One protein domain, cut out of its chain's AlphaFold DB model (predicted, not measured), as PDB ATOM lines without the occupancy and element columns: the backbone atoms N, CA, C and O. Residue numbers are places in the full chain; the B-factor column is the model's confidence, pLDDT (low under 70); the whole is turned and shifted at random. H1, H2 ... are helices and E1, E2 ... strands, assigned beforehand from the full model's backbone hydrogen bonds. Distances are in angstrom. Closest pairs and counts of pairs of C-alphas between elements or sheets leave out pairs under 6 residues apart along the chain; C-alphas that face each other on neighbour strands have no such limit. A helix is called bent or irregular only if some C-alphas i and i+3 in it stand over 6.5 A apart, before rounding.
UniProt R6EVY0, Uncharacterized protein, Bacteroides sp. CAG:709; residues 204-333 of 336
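AT A GLANCE: This is residues 204 to 333 of the 336 residues of an uncharacterized protein of Bacteroides sp. CAG:709 (UniProt R6EVY0). Picture one long antiparallel sheet of nine strands that folds back on itself at E1 into two leaves, E4 E3 E2 and E9 E8 E7 E6 E5, like a barrel left partly open between its edge strands. H2 packs across E6 and E5 and comes near E2, while the short H1, between E5 and E6 along the chain, is not on the sheet, though only just. The printed part has 130 residues, with two named helices and nine named strands in the order E1 E2 E3 E4 E5 H1 E6 E7 E8 E9 H2, and the sheet's order is E4 - E3 - E2 - E1 - E9 - E8 - E7 - E6 - E5. The class is mixed, helices and strands. The whole is compact, with a radius of gyration of the C-alphas of 13.9 A and spans of 40 by 33 by 26 A.

IN THESE COORDINATES: Find C-alpha 204 at (22.708, 41.589, -21.523); there E1 begins, residues 204 to 212, 20.8 A long, and it bends by 80 degrees at residue 208. Next come E2, residues 219 to 227, 22.9 A long with a bend of 57 degrees at residue 222, then E3, residues 232 to 237, and E4, residues 240 to 245. E4 runs on into E5, residues 248 to 253, across a break of 2 residues, at 98 degrees. Look for H1 at residues 260 to 267, beginning at C-alpha 260, (32.735, 16.370, -22.338). After it read E6, residues 274 to 280, 19.3 A; E7, residues 288 to 295, 19.4 A; E8, residues 298 to 303; and E9, residues 312 to 317. H2, residues 321 to 332, 16.5 A, ends at C-alpha 332, (30.401, 32.273, -37.764).

HOW THE PARTS SIT: Begin with the sheet, a folded sheet, one sheet bent back on itself into two leaves that face each other, with 36 pairs of C-alphas within 11 A and E1 as the hinge. E1 E2 E3 E4 form a meander, each strand the antiparallel neighbour of the one before, and so do E6 E7 E8 E9. Look at the hairpin E1 and E2, where N 205 and O 225 are within hydrogen-bond range at 2.8 A. On the other side of E1 is E9, with N 211 and O 313 within hydrogen-bond range at 2.8 A. In the hairpin E7 and E8, N 302 and O 291 are 2.8 A apart, and between E6 and E5, N 252 and O 276 are also 2.8 A apart, both within hydrogen-bond range. The edge strands E4 and E5 are apart. Between the leaves, the closest C-alphas of E4 and E7, Phe 244 and Val 289, are 7.7 A apart. H2 is on the sheet at a height over the sheet of 8.2 A, over E6 and E5 only just, with 3 of its C-alphas falling on each; on the local plane it stands at 78 degrees to E5, across the strands. Its closest C-alphas with E6 are Phe 277 and His 327, 6.1 A apart. H1 and H2 are apart. In H2 every O i to N i+4 pair is within hydrogen-bond range; in H1, 3 of 4 are.

THE WHOLE: The two farthest C-alphas, Asp 239 and Gly 256, are 40.7 A apart. The printed part has no cut and no long link. The sheet is twisted. The mean pLDDT of the printed part is 82.8; look for values under 70 at residues 213 to 216 and 253 to 273, and H1 has a mean of 46.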
ATOM      1  N   SER A 204      23.158  41.559 -22.914       95.25
ATOM      2  CA  SER A 204      22.708  41.589 -21.523       95.25
ATOM      3  C   SER A 204      21.775  40.404 -21.302       95.25
ATOM      4  O   SER A 204      20.647  40.418 -21.790       95.25
ATOM      5  N   ILE A 205      22.250  39.382 -20.593       95.94
ATOM      6  CA  ILE A 205      21.538  38.123 -20.348       95.94
ATOM      7  C   ILE A 205      21.019  38.129 -18.900       95.94
ATOM      8  O   ILE A 205      21.830  38.091 -17.968       95.94
ATOM      9  N   PRO A 206      19.697  38.244 -18.683       94.25
ATOM     10  CA  PRO A 206      19.100  38.275 -17.350       94.25
ATOM     11  C   PRO A 206      18.839  36.872 -16.783       94.25
ATOM     12  O   PRO A 206      18.388  35.976 -17.497       94.25
ATOM     13  N   PHE A 207      19.048  36.714 -15.477       94.00
ATOM     14  CA  PHE A 207      18.835  35.472 -14.730       94.00
ATOM     15  C   PHE A 207      18.074  35.736 -13.426       94.00
ATOM     16  O   PHE A 207      18.405  36.663 -12.679       94.00
ATOM     17  N   GLY A 208      17.087  34.890 -13.125       91.62
ATOM     18  CA  GLY A 208      16.244  35.014 -11.931       91.62
ATOM     19  C   GLY A 208      16.803  34.338 -10.671       91.62
ATOM     20  O   GLY A 208      16.304  34.579  -9.563       91.62
ATOM     21  N   LYS A 209      17.817  33.476 -10.812       90.31
ATOM     22  CA  LYS A 209      18.427  32.737  -9.698       90.31
ATOM     23  C   LYS A 209      19.941  32.692  -9.799       90.31
ATOM     24  O   LYS A 209      20.491  32.609 -10.893       90.31
ATOM     25  N   LEU A 210      20.587  32.645  -8.637       89.19
ATOM     26  CA  LEU A 210      22.011  32.352  -8.520       89.19
ATOM     27  C   LEU A 210      22.286  31.311  -7.432       89.19
ATOM     28  O   LEU A 210      21.524  31.191  -6.468       89.19
ATOM     29  N   HIS A 211      23.381  30.579  -7.576       86.62
ATOM     30  CA  HIS A 211      23.879  29.595  -6.625       86.62
ATOM     31  C   HIS A 211      25.395  29.749  -6.496       86.62
ATOM     32  O   HIS A 211      26.100  29.755  -7.498       86.62
ATOM     33  N   SER A 212      25.896  29.915  -5.273       77.50
ATOM     34  CA  SER A 212      27.337  29.858  -4.997       77.50
ATOM     35  C   SER A 212      27.704  28.452  -4.541       77.50
ATOM     36  O   SER A 212      26.931  27.870  -3.776       77.50
ATOM     37  N   GLU A 213      28.891  27.962  -4.905       66.19
ATOM     38  CA  GLU A 213      29.375  26.620  -4.523       66.19
ATOM     39  C   GLU A 213      29.294  26.345  -3.006       66.19
ATOM     40  O   GLU A 213      29.018  25.224  -2.580       66.19
ATOM     41  N   ASP A 214      29.461  27.380  -2.175       60.66
ATOM     42  CA  ASP A 214      29.414  27.274  -0.710       60.66
ATOM     43  C   ASP A 214      27.990  27.256  -0.114       60.66
ATOM     44  O   ASP A 214      27.811  27.144   1.104       60.66
ATOM     45  N   SER A 215      26.951  27.378  -0.944       65.19
ATOM     46  CA  SER A 215      25.552  27.405  -0.506       65.19
ATOM     47  C   SER A 215      24.834  26.125  -0.913       65.19
ATOM     48  O   SER A 215      25.005  25.651  -2.020       65.19
ATOM     49  N   ALA A 216      23.990  25.562  -0.046       62.19
ATOM     50  CA  ALA A 216      23.158  24.412  -0.420       62.19
ATOM     51  C   ALA A 216      21.900  24.816  -1.218       62.19
ATOM     52  O   ALA A 216      21.290  23.972  -1.869       62.19
ATOM     53  N   ASP A 217      21.518  26.097  -1.168       73.12
ATOM     54  CA  ASP A 217      20.261  26.612  -1.706       73.12
ATOM     55  C   ASP A 217      20.516  27.700  -2.757       73.12
ATOM     56  O   ASP A 217      21.320  28.607  -2.552       73.12
ATOM     57  N   SER A 218      19.776  27.659  -3.867       76.75
ATOM     58  CA  SER A 218      19.743  28.766  -4.829       76.75
ATOM     59  C   SER A 218      19.026  29.984  -4.236       76.75
ATOM     60  O   SER A 218      17.941  29.851  -3.661       76.75
ATOM     61  N   LEU A 219      19.559  31.180  -4.463       81.44
ATOM     62  CA  LEU A 219      18.924  32.440  -4.096       81.44
ATOM     63  C   LEU A 219      18.096  32.969  -5.273       81.44
ATOM     64  O   LEU A 219      18.612  33.147  -6.374       81.44
ATOM     65  N   SER A 220      16.808  33.246  -5.038       85.12
ATOM     66  CA  SER A 220      15.961  33.964  -6.004       85.12
ATOM     67  C   SER A 220      16.361  35.435  -6.021       85.12
ATOM     68  O   SER A 220      15.965  36.209  -5.147       85.12
ATOM     69  N   MET A 221      17.209  35.792  -6.978       86.00
ATOM     70  CA  MET A 221      17.824  37.102  -7.085       86.00
ATOM     71  C   MET A 221      18.016  37.446  -8.551       86.00
ATOM     72  O   MET A 221      18.720  36.743  -9.270       86.00
ATOM     73  N   TYR A 222      17.428  38.568  -8.958       88.56
ATOM     74  CA  TYR A 222      17.640  39.089 -10.295       88.56
ATOM     75  C   TYR A 222      19.111  39.466 -10.475       88.56
ATOM     76  O   TYR A 222      19.699  40.203  -9.672       88.56
ATOM     77  N   SER A 223      19.689  38.952 -11.546       93.06
ATOM     78  CA  SER A 223      21.090  39.096 -11.902       93.06
ATOM     79  C   SER A 223      21.221  39.224 -13.411       93.06
ATOM     80  O   SER A 223      20.291  38.935 -14.162       93.06
ATOM     81  N   CYS A 224      22.356  39.735 -13.861       94.00
ATOM     82  CA  CYS A 224      22.588  39.964 -15.269       94.00
ATOM     83  C   CYS A 224      24.063  39.805 -15.610       94.00
ATOM     84  O   CYS A 224      24.940  40.329 -14.915       94.00
ATOM     85  N   ILE A 225      24.313  39.109 -16.713       96.31
ATOM     86  CA  ILE A 225      25.626  38.958 -17.320       96.31
ATOM     87  C   ILE A 225      25.649  39.807 -18.583       96.31
ATOM     88  O   ILE A 225      24.821  39.636 -19.474       96.31
ATOM     89  N   ASN A 226      26.600  40.731 -18.642       96.50
ATOM     90  CA  ASN A 226      26.766  41.652 -19.753       96.50
ATOM     91  C   ASN A 226      28.057  41.343 -20.492       96.50
ATOM     92  O   ASN A 226      29.063  41.052 -19.845       96.50
ATOM     93  N   ILE A 227      28.018  41.393 -21.818       96.56
ATOM     94  CA  ILE A 227      29.122  40.982 -22.686       96.56
ATOM     95  C   ILE A 227      29.183  41.948 -23.871       96.56
ATOM     96  O   ILE A 227      28.150  42.269 -24.461       96.56
ATOM     97  N   ASP A 228      30.380  42.405 -24.217       94.81
ATOM     98  CA  ASP A 228      30.684  43.069 -25.483       94.81
ATOM     99  C   ASP A 228      31.543  42.143 -26.350       94.81
ATOM    100  O   ASP A 228      32.339  41.349 -25.851       94.81
ATOM    101  N   CYS A 229      31.403  42.260 -27.670       91.56
ATOM    102  CA  CYS A 229      32.221  41.509 -28.624       91.56
ATOM    103  C   CYS A 229      33.693  41.959 -28.667       91.56
ATOM    104  O   CYS A 229      34.447  41.460 -29.491       91.56
ATOM    105  N   ASP A 230      34.106  42.906 -27.821       90.62
ATOM    106  CA  ASP A 230      35.479  43.406 -27.726       90.62
ATOM    107  C   ASP A 230      36.309  42.724 -26.625       90.62
ATOM    108  O   ASP A 230      37.448  43.123 -26.384       90.62
ATOM    109  N   GLY A 231      35.755  41.696 -25.974       94.19
ATOM    110  CA  GLY A 231      36.441  40.956 -24.912       94.19
ATOM    111  C   GLY A 231      36.143  41.461 -23.519       94.19
ATOM    112  O   GLY A 231      36.733  40.972 -22.562       94.19
ATOM    113  N   THR A 232      35.222  42.410 -23.359       95.44
ATOM    114  CA  THR A 232      34.834  42.897 -22.037       95.44
ATOM    115  C   THR A 232      33.501  42.318 -21.577       95.44
ATOM    116  O   THR A 232      32.561  42.102 -22.343       95.44
ATOM    117  N   GLY A 233      33.402  42.058 -20.275       96.44
ATOM    118  CA  GLY A 233      32.197  41.519 -19.669       96.44
ATOM    119  C   GLY A 233      31.983  41.994 -18.239       96.44
ATOM    120  O   GLY A 233      32.853  42.599 -17.600       96.44
ATOM    121  N   ARG A 234      30.769  41.772 -17.734       96.75
ATOM    122  CA  ARG A 234      30.372  42.199 -16.393       96.75
ATOM    123  C   ARG A 234      29.236  41.381 -15.815       96.75
ATOM    124  O   ARG A 234      28.129  41.368 -16.355       96.75
ATOM    125  N   VAL A 235      29.477  40.822 -14.638       96.12
ATOM    126  CA  VAL A 235      28.472  40.150 -13.815       96.12
ATOM    127  C   VAL A 235      27.883  41.139 -12.811       96.12
ATOM    128  O   VAL A 235      28.613  41.819 -12.086       96.12
ATOM    129  N   ARG A 236      26.550  41.218 -12.745       94.06
ATOM    130  CA  ARG A 236      25.821  42.057 -11.785       94.06
ATOM    131  C   ARG A 236      24.750  41.256 -11.059       94.06
ATOM    132  O   ARG A 236      23.936  40.592 -11.690       94.06
ATOM    133  N   TYR A 237      24.693  41.388  -9.739       91.56
ATOM    134  CA  TYR A 237      23.609  40.855  -8.913       91.56
ATOM    135  C   TYR A 237      23.506  41.661  -7.618       91.56
ATOM    136  O   TYR A 237      24.518  42.130  -7.096       91.56
ATOM    137  N   SER A 238      22.292  41.840  -7.088       87.00
ATOM    138  CA  SER A 238      22.055  42.789  -5.986       87.00
ATOM    139  C   SER A 238      22.671  44.160  -6.326       87.00
ATOM    140  O   SER A 238      22.367  44.729  -7.373       87.00
ATOM    141  N   ASP A 239      23.538  44.663  -5.456       88.38
ATOM    142  CA  ASP A 239      24.346  45.878  -5.507       88.38
ATOM    143  C   ASP A 239      25.810  45.608  -5.899       88.38
ATOM    144  O   ASP A 239      26.641  46.514  -5.899       88.38
ATOM    145  N   LYS A 240      26.138  44.357  -6.239       92.25
ATOM    146  CA  LYS A 240      27.489  43.924  -6.591       92.25
ATOM    147  C   LYS A 240      27.710  43.936  -8.097       92.25
ATOM    148  O   LYS A 240      26.797  43.717  -8.899       92.25
ATOM    149  N   ASN A 241      28.959  44.186  -8.467       94.19
ATOM    150  CA  ASN A 241      29.390  44.349  -9.842       94.19
ATOM    151  C   ASN A 241      30.832  43.850  -9.988       94.19
ATOM    152  O   ASN A 241      31.716  44.334  -9.279       94.19
ATOM    153  N   TYR A 242      31.040  42.901 -10.896       95.88
ATOM    154  CA  TYR A 242      32.331  42.281 -11.165       95.88
ATOM    155  C   TYR A 242      32.613  42.323 -12.663       95.88
ATOM    156  O   TYR A 242      31.913  41.685 -13.452       95.88
ATOM    157  N   SER A 243      33.616  43.101 -13.055       96.44
ATOM    158  CA  SER A 243      34.104  43.151 -14.432       96.44
ATOM    159  C   SER A 243      35.057  41.995 -14.709       96.44
ATOM    160  O   SER A 243      35.804  41.576 -13.823       96.44
ATOM    161  N   PHE A 244      35.049  41.517 -15.946       96.19
ATOM    162  CA  PHE A 244      35.983  40.517 -16.441       96.19
ATOM    163  C   PHE A 244      36.357  40.805 -17.891       96.19
ATOM    164  O   PHE A 244      35.674  41.565 -18.579       96.19
ATOM    165  N   GLU A 245      37.446  40.190 -18.331       96.50
ATOM    166  CA  GLU A 245      37.929  40.246 -19.705       96.50
ATOM    167  C   GLU A 245      38.082  38.817 -20.237       96.50
ATOM    168  O   GLU A 245      38.312  37.882 -19.464       96.50
ATOM    169  N   PHE A 246      37.923  38.646 -21.544       95.19
ATOM    170  CA  PHE A 246      38.128  37.395 -22.257       95.19
ATOM    171  C   PHE A 246      38.788  37.671 -23.609       95.19
ATOM    172  O   PHE A 246      38.539  38.698 -24.235       95.19
ATOM    173  N   SER A 247      39.636  36.745 -24.046       95.31
ATOM    174  CA  SER A 247      40.441  36.876 -25.270       95.31
ATOM    175  C   SER A 247      40.127  35.794 -26.299       95.31
ATOM    176  O   SER A 247      40.563  35.886 -27.443       95.31
ATOM    177  N   ALA A 248      39.388  34.757 -25.904       92.94
ATOM    178  CA  ALA A 248      38.972  33.686 -26.791       92.94
ATOM    179  C   ALA A 248      37.586  33.166 -26.407       92.94
ATOM    180  O   ALA A 248      37.173  33.217 -25.246       92.94
ATOM    181  N   ALA A 249      36.885  32.628 -27.400       93.31
ATOM    182  CA  ALA A 249      35.602  31.972 -27.230       93.31
ATOM    183  C   ALA A 249      35.590  30.647 -27.995       93.31
ATOM    184  O   ALA A 249      36.232  30.507 -29.037       93.31
ATOM    185  N   ASN A 250      34.851  29.667 -27.488       89.44
ATOM    186  CA  ASN A 250      34.639  28.409 -28.191       89.44
ATOM    187  C   ASN A 250      33.202  27.929 -28.016       89.44
ATOM    188  O   ASN A 250      32.552  28.225 -27.012       89.44
ATOM    189  N   LEU A 251      32.712  27.171 -28.993       89.12
ATOM    190  CA  LEU A 251      31.416  26.522 -28.881       89.12
ATOM    191  C   LEU A 251      31.517  25.281 -28.004       89.12
ATOM    192  O   LEU A 251      32.430  24.463 -28.129       89.12
ATOM    193  N   TYR A 252      30.501  25.117 -27.171       72.25
ATOM    194  CA  TYR A 252      30.186  23.863 -26.527       72.25
ATOM    195  C   TYR A 252      29.113  23.163 -27.364       72.25
ATOM    196  O   TYR A 252      27.958  23.583 -27.390       72.25
ATOM    197  N   GLU A 253      29.500  22.107 -28.071       65.69
ATOM    198  CA  GLU A 253      28.585  21.231 -28.807       65.69
ATOM    199  C   GLU A 253      28.885  19.808 -28.334       65.69
ATOM    200  O   GLU A 253      30.007  19.317 -28.498       65.69
ATOM    201  N   ALA A 254      27.928  19.132 -27.697       51.12
ATOM    202  CA  ALA A 254      28.133  17.771 -27.202       51.12
ATOM    203  C   ALA A 254      28.202  16.749 -28.357       51.12
ATOM    204  O   ALA A 254      27.314  15.920 -28.536       51.12
ATOM    205  N   SER A 255      29.293  16.753 -29.127       41.78
ATOM    206  CA  SER A 255      29.630  15.708 -30.093       41.78
ATOM    207  C   SER A 255      30.749  14.815 -29.553       41.78
ATOM    208  O   SER A 255      31.878  14.854 -30.026       41.78
ATOM    209  N   GLY A 256      30.439  14.000 -28.540       41.69
ATOM    210  CA  GLY A 256      31.159  12.756 -28.227       41.69
ATOM    211  C   GLY A 256      32.668  12.808 -27.931       41.69
ATOM    212  O   GLY A 256      33.290  11.748 -27.980       41.69
ATOM    213  N   ASP A 257      33.258  13.968 -27.626       36.50
ATOM    214  CA  ASP A 257      34.701  14.091 -27.376       36.50
ATOM    215  C   ASP A 257      35.052  14.153 -25.878       36.50
ATOM    216  O   ASP A 257      34.273  14.612 -25.045       36.50
ATOM    217  N   ILE A 258      36.229  13.649 -25.511       40.53
ATOM    218  CA  ILE A 258      36.582  13.181 -24.151       40.53
ATOM    219  C   ILE A 258      36.607  14.306 -23.088       40.53
ATOM    220  O   ILE A 258      36.426  14.025 -21.902       40.53
ATOM    221  N   GLY A 259      36.732  15.577 -23.494       41.69
ATOM    222  CA  GLY A 259      36.585  16.740 -22.599       41.69
ATOM    223  C   GLY A 259      35.168  16.907 -22.022       41.69
ATOM    224  O   GLY A 259      35.000  17.452 -20.935       41.69
ATOM    225  N   SER A 260      34.161  16.339 -22.696       49.38
ATOM    226  CA  SER A 260      32.735  16.370 -22.338       49.38
ATOM    227  C   SER A 260      32.389  15.590 -21.058       49.38
ATOM    228  O   SER A 260      31.381  15.871 -20.411       49.38
ATOM    229  N   MET A 261      33.203  14.609 -20.644       41.53
ATOM    230  CA  MET A 261      32.824  13.715 -19.538       41.53
ATOM    231  C   MET A 261      32.903  14.353 -18.146       41.53
ATOM    232  O   MET A 261      32.096  13.993 -17.292       41.53
ATOM    233  N   LEU A 262      33.843  15.275 -17.896       44.50
ATOM    234  CA  LEU A 262      34.001  15.892 -16.570       44.50
ATOM    235  C   LEU A 262      32.843  16.858 -16.261       44.50
ATOM    236  O   LEU A 262      32.321  16.852 -15.151       44.50
ATOM    237  N   PHE A 263      32.381  17.592 -17.277       49.03
ATOM    238  CA  PHE A 263      31.229  18.493 -17.204       49.03
ATOM    239  C   PHE A 263      29.887  17.741 -17.133       49.03
ATOM    240  O   PHE A 263      29.027  18.087 -16.325       49.03
ATOM    241  N   MET A 264      29.706  16.641 -17.882       48.97
ATOM    242  CA  MET A 264      28.495  15.804 -17.755       48.97
ATOM    243  C   MET A 264      28.337  15.170 -16.365       48.97
ATOM    244  O   MET A 264      27.215  14.915 -15.923       48.97
ATOM    245  N   LEU A 265      29.450  14.937 -15.665       44.47
ATOM    246  CA  LEU A 265      29.464  14.464 -14.281       44.47
ATOM    247  C   LEU A 265      29.021  15.537 -13.269       44.47
ATOM    248  O   LEU A 265      28.495  15.159 -12.224       44.47
ATOM    249  N   LEU A 266      29.186  16.829 -13.580       46.81
ATOM    250  CA  LEU A 266      28.778  17.957 -12.729       46.81
ATOM    251  C   LEU A 266      27.298  18.330 -12.927       46.81
ATOM    252  O   LEU A 266      26.573  18.499 -11.952       46.81
ATOM    253  N   VAL A 267      26.816  18.349 -14.174       45.00
ATOM    254  CA  VAL A 267      25.454  18.827 -14.513       45.00
ATOM    255  C   VAL A 267      24.406  17.693 -14.547       45.00
ATOM    256  O   VAL A 267      23.209  17.925 -14.721       45.00
ATOM    257  N   GLY A 268      24.816  16.427 -14.386       44.41
ATOM    258  CA  GLY A 268      23.911  15.265 -14.379       44.41
ATOM    259  C   GLY A 268      23.166  15.016 -15.704       44.41
ATOM    260  O   GLY A 268      22.156  14.307 -15.724       44.41
ATOM    261  N   GLY A 269      23.637  15.614 -16.803       46.19
ATOM    262  CA  GLY A 269      23.024  15.555 -18.132       46.19
ATOM    263  C   GLY A 269      23.506  14.373 -18.980       46.19
ATOM    264  O   GLY A 269      24.630  13.899 -18.830       46.19
ATOM    265  N   SER A 270      22.651  13.894 -19.890       46.62
ATOM    266  CA  SER A 270      23.003  12.878 -20.894       46.62
ATOM    267  C   SER A 270      23.578  13.552 -22.152       46.62
ATOM    268  O   SER A 270      23.121  14.636 -22.513       46.62
ATOM    269  N   PRO A 271      24.523  12.915 -22.868       48.44
ATOM    270  CA  PRO A 271      25.069  13.456 -24.111       48.44
ATOM    271  C   PRO A 271      23.990  13.376 -25.194       48.44
ATOM    272  O   PRO A 271      23.569  12.276 -25.555       48.44
ATOM    273  N   GLY A 272      23.492  14.510 -25.679       51.72
ATOM    274  CA  GLY A 272      22.515  14.496 -26.767       51.72
ATOM    275  C   GLY A 272      22.081  15.868 -27.264       51.72
ATOM    276  O   GLY A 272      22.171  16.101 -28.459       51.72
ATOM    277  N   ASP A 273      21.678  16.768 -26.362       61.59
ATOM    278  CA  ASP A 273      20.990  18.021 -26.728       61.59
ATOM    279  C   ASP A 273      21.498  19.220 -25.902       61.59
ATOM    280  O   ASP A 273      20.709  19.926 -25.266       61.59
ATOM    281  N   SER A 274      22.816  19.403 -25.822       73.12
ATOM    282  CA  SER A 274      23.410  20.560 -25.150       73.12
ATOM    283  C   SER A 274      24.262  21.388 -26.105       73.12
ATOM    284  O   SER A 274      25.172  20.867 -26.752       73.12
ATOM    285  N   GLU A 275      23.929  22.674 -26.171       86.38
ATOM    286  CA  GLU A 275      24.609  23.700 -26.961       86.38
ATOM    287  C   GLU A 275      24.985  24.870 -26.049       86.38
ATOM    288  O   GLU A 275      24.355  25.102 -25.012       86.38
ATOM    289  N   GLY A 276      26.027  25.606 -26.405       90.69
ATOM    290  CA  GLY A 276      26.494  26.704 -25.579       90.69
ATOM    291  C   GLY A 276      27.816  27.274 -26.050       90.69
ATOM    292  O   GLY A 276      28.317  26.935 -27.123       90.69
ATOM    293  N   PHE A 277      28.396  28.138 -25.233       92.81
ATOM    294  CA  PHE A 277      29.712  28.701 -25.485       92.81
ATOM    295  C   PHE A 277      30.482  28.893 -24.186       92.81
ATOM    296  O   PHE A 277      29.900  29.040 -23.111       92.81
ATOM    297  N   VAL A 278      31.801  28.922 -24.309       92.94
ATOM    298  CA  VAL A 278      32.725  29.192 -23.211       92.94
ATOM    299  C   VAL A 278      33.605  30.369 -23.603       92.94
ATOM    300  O   VAL A 278      34.056  30.455 -24.747       92.94
ATOM    301  N   LEU A 279      33.826  31.275 -22.656       94.31
ATOM    302  CA  LEU A 279      34.731  32.411 -22.773       94.31
ATOM    303  C   LEU A 279      35.968  32.157 -21.910       94.31
ATOM    304  O   LEU A 279      35.853  31.743 -20.751       94.31
ATOM    305  N   TYR A 280      37.137  32.449 -22.470       92.94
ATOM    306  CA  TYR A 280      38.439  32.217 -21.853       92.94
ATOM    307  C   TYR A 280      39.196  33.533 -21.680       92.94
ATOM    308  O   TYR A 280      39.214  34.366 -22.590       92.94
ATOM    309  N   ALA A 281      39.850  33.716 -20.533       93.50
ATOM    310  CA  ALA A 281      40.719  34.865 -20.279       93.50
ATOM    311  C   ALA A 281      41.944  34.876 -21.211       93.50
ATOM    312  O   ALA A 281      42.396  35.948 -21.620       93.50
ATOM    313  N   ASP A 282      42.456  33.696 -21.574       91.94
ATOM    314  CA  ASP A 282      43.643  33.497 -22.404       91.94
ATOM    315  C   ASP A 282      43.324  32.993 -23.821       91.94
ATOM    316  O   ASP A 282      42.346  32.283 -24.056       91.94
ATOM    317  N   GLU A 283      44.206  33.313 -24.773       91.00
ATOM    318  CA  GLU A 283      44.108  32.843 -26.164       91.00
ATOM    319  C   GLU A 283      44.322  31.324 -26.292       91.00
ATOM    320  O   GLU A 283      43.848  30.707 -27.247       91.00
ATOM    321  N   GLU A 284      45.033  30.697 -25.346       90.00
ATOM    322  CA  GLU A 284      45.264  29.251 -25.351       90.00
ATOM    323  C   GLU A 284      44.096  28.426 -24.786       90.00
ATOM    324  O   GLU A 284      44.206  27.194 -24.750       90.00
ATOM    325  N   MET A 285      42.993  29.079 -24.401       86.69
ATOM    326  CA  MET A 285      41.759  28.471 -23.896       86.69
ATOM    327  C   MET A 285      41.976  27.569 -22.667       86.69
ATOM    328  O   MET A 285      41.501  26.431 -22.620       86.69
ATOM    329  N   LYS A 286      42.729  28.043 -21.669       86.31
ATOM    330  CA  LYS A 286      43.024  27.300 -20.425       86.31
ATOM    331  C   LYS A 286      42.347  27.875 -19.188       86.31
ATOM    332  O   LYS A 286      42.176  27.148 -18.209       86.31
ATOM    333  N   GLU A 287      42.002  29.151 -19.211       88.62
ATOM    334  CA  GLU A 287      41.451  29.910 -18.096       88.62
ATOM    335  C   GLU A 287      40.010  30.310 -18.426       88.62
ATOM    336  O   GLU A 287      39.743  31.385 -18.958       88.62
ATOM    337  N   GLU A 288      39.064  29.417 -18.135       90.44
ATOM    338  CA  GLU A 288      37.631  29.685 -18.302       90.44
ATOM    339  C   GLU A 288      37.177  30.799 -17.353       90.44
ATOM    340  O   GLU A 288      37.419  30.747 -16.145       90.44
ATOM    341  N   VAL A 289      36.492  31.806 -17.895       93.31
ATOM    342  CA  VAL A 289      35.872  32.873 -17.093       93.31
ATOM    343  C   VAL A 289      34.361  32.735 -17.032       93.31
ATOM    344  O   VAL A 289      33.759  33.105 -16.024       93.31
ATOM    345  N   LEU A 290      33.758  32.196 -18.093       94.00
ATOM    346  CA  LEU A 290      32.317  32.058 -18.227       94.00
ATOM    347  C   LEU A 290      31.969  30.874 -19.127       94.00
ATOM    348  O   LEU A 290      32.507  30.758 -20.224       94.00
ATOM    349  N   SER A 291      31.004  30.060 -18.708       92.25
ATOM    350  CA  SER A 291      30.370  29.027 -19.531       92.25
ATOM    351  C   SER A 291      28.870  29.285 -19.599       92.25
ATOM    352  O   SER A 291      28.222  29.429 -18.569       92.25
ATOM    353  N   TYR A 292      28.303  29.369 -20.799       93.12
ATOM    354  CA  TYR A 292      26.865  29.471 -21.043       93.12
ATOM    355  C   TYR A 292      26.396  28.173 -21.687       93.12
ATOM    356  O   TYR A 292      26.863  27.821 -22.768       93.12
ATOM    357  N   THR A 293      25.457  27.472 -21.056       89.69
ATOM    358  CA  THR A 293      24.960  26.179 -21.538       89.69
ATOM    359  C   THR A 293      23.440  26.161 -21.580       89.69
ATOM    360  O   THR A 293      22.774  26.449 -20.585       89.69
ATOM    361  N   LYS A 294      22.888  25.735 -22.716       88.31
ATOM    362  CA  LYS A 294      21.476  25.420 -22.919       88.31
ATOM    363  C   LYS A 294      21.325  23.906 -23.049       88.31
ATOM    364  O   LYS A 294      21.855  23.293 -23.970       88.31
ATOM    365  N   ALA A 295      20.602  23.291 -22.119       83.38
ATOM    366  CA  ALA A 295      20.336  21.855 -22.110       83.38
ATOM    367  C   ALA A 295      18.914  21.575 -21.615       83.38
ATOM    368  O   ALA A 295      18.495  22.072 -20.570       83.38
ATOM    369  N   TYR A 296      18.151  20.765 -22.354       79.44
ATOM    370  CA  TYR A 296      16.770  20.393 -21.998       79.44
ATOM    371  C   TYR A 296      15.844  21.592 -21.709       79.44
ATOM    372  O   TYR A 296      15.007  21.541 -20.804       79.44
ATOM    373  N   GLY A 297      16.011  22.688 -22.458       79.19
ATOM    374  CA  GLY A 297      15.242  23.925 -22.271       79.19
ATOM    375  C   GLY A 297      15.583  24.695 -20.991       79.19
ATOM    376  O   GLY A 297      14.841  25.594 -20.606       79.19
ATOM    377  N   LYS A 298      16.679  24.338 -20.315       86.44
ATOM    378  CA  LYS A 298      17.245  25.094 -19.201       86.44
ATOM    379  C   LYS A 298      18.532  25.749 -19.649       86.44
ATOM    380  O   LYS A 298      19.333  25.123 -20.339       86.44
ATOM    381  N   ILE A 299      18.723  26.980 -19.210       90.56
ATOM    382  CA  ILE A 299      19.956  27.723 -19.425       90.56
ATOM    383  C   ILE A 299      20.621  27.922 -18.076       90.56
ATOM    384  O   ILE A 299      19.974  28.362 -17.119       90.56
ATOM    385  N   VAL A 300      21.901  27.583 -18.032       90.50
ATOM    386  CA  VAL A 300      22.787  27.813 -16.898       90.50
ATOM    387  C   VAL A 300      23.986  28.594 -17.403       90.50
ATOM    388  O   VAL A 300      24.501  28.312 -18.487       90.50
ATOM    389  N   CYS A 301      24.414  29.583 -16.630       92.69
ATOM    390  CA  CYS A 301      25.675  30.256 -16.864       92.69
ATOM    391  C   CYS A 301      26.570  30.141 -15.634       92.69
ATOM    392  O   CYS A 301      26.192  30.576 -14.554       92.69
ATOM    393  N   GLU A 302      27.742  29.544 -15.796       92.44
ATOM    394  CA  GLU A 302      28.729  29.368 -14.737       92.44
ATOM    395  C   GLU A 302      29.836  30.404 -14.897       92.44
ATOM    396  O   GLU A 302      30.305  30.661 -16.006       92.44
ATOM    397  N   VAL A 303      30.252  31.001 -13.786       92.62
ATOM    398  CA  VAL A 303      31.301  32.017 -13.739       92.62
ATOM    399  C   VAL A 303      32.318  31.600 -12.686       92.62
ATOM    400  O   VAL A 303      31.964  31.507 -11.515       92.62
ATOM    401  N   THR A 304      33.569  31.362 -13.083       87.38
ATOM    402  CA  THR A 304      34.607  30.754 -12.218       87.38
ATOM    403  C   THR A 304      35.898  31.573 -12.146       87.38
ATOM    404  O   THR A 304      36.528  31.638 -11.093       87.38
ATOM    405  N   GLY A 305      36.284  32.237 -13.238       81.81
ATOM    406  CA  GLY A 305      37.547  32.977 -13.365       81.81
ATOM    407  C   GLY A 305      37.465  34.489 -13.124       81.81
ATOM    408  O   GLY A 305      38.383  35.215 -13.500       81.81
ATOM    409  N   VAL A 306      36.376  35.003 -12.543       90.44
ATOM    410  CA  VAL A 306      36.151  36.456 -12.431       90.44
ATOM    411  C   VAL A 306      36.783  37.036 -11.155       90.44
ATOM    412  O   VAL A 306      36.426  36.626 -10.049       90.44
ATOM    413  N   PRO A 307      37.684  38.036 -11.253       88.94
ATOM    414  CA  PRO A 307      38.353  38.605 -10.085       88.94
ATOM    415  C   PRO A 307      37.390  39.137  -9.014       88.94
ATOM    416  O   PRO A 307      36.559  40.012  -9.260       88.94
ATOM    417  N   GLY A 308      37.549  38.643  -7.784       90.06
ATOM    418  CA  GLY A 308      36.747  39.060  -6.629       90.06
ATOM    419  C   GLY A 308      35.358  38.419  -6.543       90.06
ATOM    420  O   GLY A 308      34.622  38.723  -5.601       90.06
ATOM    421  N   LEU A 309      35.018  37.536  -7.483       90.50
ATOM    422  CA  LEU A 309      33.800  36.741  -7.485       90.50
ATOM    423  C   LEU A 309      34.169  35.268  -7.265       90.50
ATOM    424  O   LEU A 309      34.997  34.713  -7.978       90.50
ATOM    425  N   GLU A 310      33.574  34.650  -6.250       89.62
ATOM    426  CA  GLU A 310      33.631  33.195  -6.076       89.62
ATOM    427  C   GLU A 310      32.828  32.504  -7.180       89.62
ATOM    428  O   GLU A 310      31.909  33.107  -7.741       89.62
ATOM    429  N   ALA A 311      33.157  31.241  -7.460       89.62
ATOM    430  CA  ALA A 311      32.462  30.458  -8.468       89.62
ATOM    431  C   ALA A 311      30.942  30.468  -8.229       89.62
ATOM    432  O   ALA A 311      30.458  30.234  -7.113       89.62
ATOM    433  N   MET A 312      30.193  30.802  -9.278       90.38
ATOM    434  CA  MET A 312      28.758  31.040  -9.190       90.38
ATOM    435  C   MET A 312      28.037  30.530 -10.430       90.38
ATOM    436  O   MET A 312      28.473  30.759 -11.558       90.38
ATOM    437  N   GLU A 313      26.890  29.903 -10.205       92.00
ATOM    438  CA  GLU A 313      25.965  29.472 -11.242       92.00
ATOM    439  C   GLU A 313      24.766  30.424 -11.296       92.00
ATOM    440  O   GLU A 313      24.156  30.747 -10.274       92.00
ATOM    441  N   PHE A 314      24.396  30.837 -12.499       93.25
ATOM    442  CA  PHE A 314      23.235  31.660 -12.805       93.25
ATOM    443  C   PHE A 314      22.213  30.814 -13.559       93.25
ATOM    444  O   PHE A 314      22.537  30.144 -14.538       93.25
ATOM    445  N   MET A 315      20.969  30.822 -13.090       92.38
ATOM    446  CA  MET A 315      19.893  29.947 -13.558       92.38
ATOM    447  C   MET A 315      18.607  30.744 -13.789       92.38
ATOM    448  O   MET A 315      18.505  31.912 -13.413       92.38
ATOM    449  N   ASP A 316      17.598  30.084 -14.364       91.50
ATOM    450  CA  ASP A 316      16.321  30.698 -14.741       91.50
ATOM    451  C   ASP A 316      16.549  31.924 -15.644       91.50
ATOM    452  O   ASP A 316      16.181  33.047 -15.300       91.50
ATOM    453  N   CYS A 317      17.212  31.700 -16.785       93.69
ATOM    454  CA  CYS A 317      17.408  32.723 -17.811       93.69
ATOM    455  C   CYS A 317      16.055  33.279 -18.267       93.69
ATOM    456  O   CYS A 317      15.178  32.524 -18.691       93.69
ATOM    457  N   GLU A 318      15.889  34.597 -18.191       91.44
ATOM    458  CA  GLU A 318      14.611  35.247 -18.498       91.44
ATOM    459  C   GLU A 318      14.488  35.629 -19.979       91.44
ATOM    460  O   GLU A 318      13.379  35.764 -20.490       91.44
ATOM    461  N   ASN A 319      15.615  35.768 -20.689       92.56
ATOM    462  CA  ASN A 319      15.644  36.009 -22.131       92.56
ATOM    463  C   ASN A 319      16.907  35.393 -22.751       92.56
ATOM    464  O   ASN A 319      18.020  35.851 -22.498       92.56
ATOM    465  N   GLU A 320      16.726  34.350 -23.563       93.88
ATOM    466  CA  GLU A 320      17.822  33.581 -24.167       93.88
ATOM    467  C   GLU A 320      18.400  34.203 -25.446       93.88
ATOM    468  O   GLU A 320      19.520  33.869 -25.832       93.88
ATOM    469  N   SER A 321      17.681  35.142 -26.074       95.56
ATOM    470  CA  SER A 321      18.049  35.691 -27.387       95.56
ATOM    471  C   SER A 321      19.461  36.293 -27.464       95.56
ATOM    472  O   SER A 321      20.111  36.104 -28.494       95.56
ATOM    473  N   PRO A 322      20.014  36.967 -26.429       96.00
ATOM    474  CA  PRO A 322      21.387  37.458 -26.508       96.00
ATOM    475  C   PRO A 322      22.411  36.317 -26.454       96.00
ATOM    476  O   PRO A 322      23.428  36.385 -27.135       96.00
ATOM    477  N   GLY A 323      22.139  35.255 -25.684       95.38
ATOM    478  CA  GLY A 323      23.000  34.073 -25.618       95.38
ATOM    479  C   GLY A 323      23.018  33.303 -26.939       95.38
ATOM    480  O   GLY A 323      24.089  32.945 -27.421       95.38
ATOM    481  N   GLU A 324      21.852  33.126 -27.569       94.25
ATOM    482  CA  GLU A 324      21.741  32.536 -28.914       94.25
ATOM    483  C   GLU A 324      22.483  33.374 -29.962       94.25
ATOM    484  O   GLU A 324      23.209  32.837 -30.797       94.25
ATOM    485  N   ARG A 325      22.384  34.708 -29.879       95.50
ATOM    486  CA  ARG A 325      23.123  35.600 -30.776       95.50
ATOM    487  C   ARG A 325      24.636  35.455 -30.623       95.50
ATOM    488  O   ARG A 325      25.324  35.381 -31.636       95.50
ATOM    489  N   ILE A 326      25.151  35.423 -29.393       95.50
ATOM    490  CA  ILE A 326      26.586  35.228 -29.136       95.50
ATOM    491  C   ILE A 326      27.040  33.873 -29.687       95.50
ATOM    492  O   ILE A 326      28.044  33.808 -30.393       95.50
ATOM    493  N   HIS A 327      26.277  32.811 -29.426       94.06
ATOM    494  CA  HIS A 327      26.551  31.472 -29.948       94.06
ATOM    495  C   HIS A 327      26.676  31.457 -31.475       94.06
ATOM    496  O   HIS A 327      27.679  30.982 -32.010       94.06
ATOM    497  N   ASP A 328      25.714  32.054 -32.181       93.06
ATOM    498  CA  ASP A 328      25.748  32.142 -33.640       93.06
ATOM    499  C   ASP A 328      26.917  32.991 -34.158       93.06
ATOM    500  O   ASP A 328      27.485  32.676 -35.206       93.06
ATOM    501  N   LEU A 329      27.311  34.055 -33.455       92.69
ATOM    502  CA  LEU A 329      28.472  34.858 -33.850       92.69
ATOM    503  C   LEU A 329      29.783  34.080 -33.675       92.69
ATOM    504  O   LEU A 329      30.612  34.094 -34.583       92.69
ATOM    505  N   ILE A 330      29.945  33.333 -32.578       92.19
ATOM    506  CA  ILE A 330      31.107  32.451 -32.374       92.19
ATOM    507  C   ILE A 330      31.151  31.381 -33.473       92.19
ATOM    508  O   ILE A 330      32.197  31.151 -34.080       92.19
ATOM    509  N   ARG A 331      30.004  30.770 -33.801       90.50
ATOM    510  CA  ARG A 331      29.885  29.783 -34.887       90.50
ATOM    511  C   ARG A 331      30.331  30.329 -36.244       90.50
ATOM    512  O   ARG A 331      30.898  29.583 -37.042       90.50
ATOM    513  N   ASN A 332      30.065  31.606 -36.506       89.19
ATOM    514  CA  ASN A 332      30.401  32.273 -37.764       89.19
ATOM    515  C   ASN A 332      31.763  32.988 -37.744       89.19
ATOM    516  O   ASN A 332      32.156  33.537 -38.770       89.19
ATOM    517  N   VAL A 333      32.518  32.910 -36.639       83.69
ATOM    518  CA  VAL A 333      33.822  33.583 -36.463       83.69
ATOM    519  C   VAL A 333      33.700  35.118 -36.535       83.69
ATOM    520  O   VAL A 333      34.591  35.809 -37.019       83.69
TER     521      VAL A 333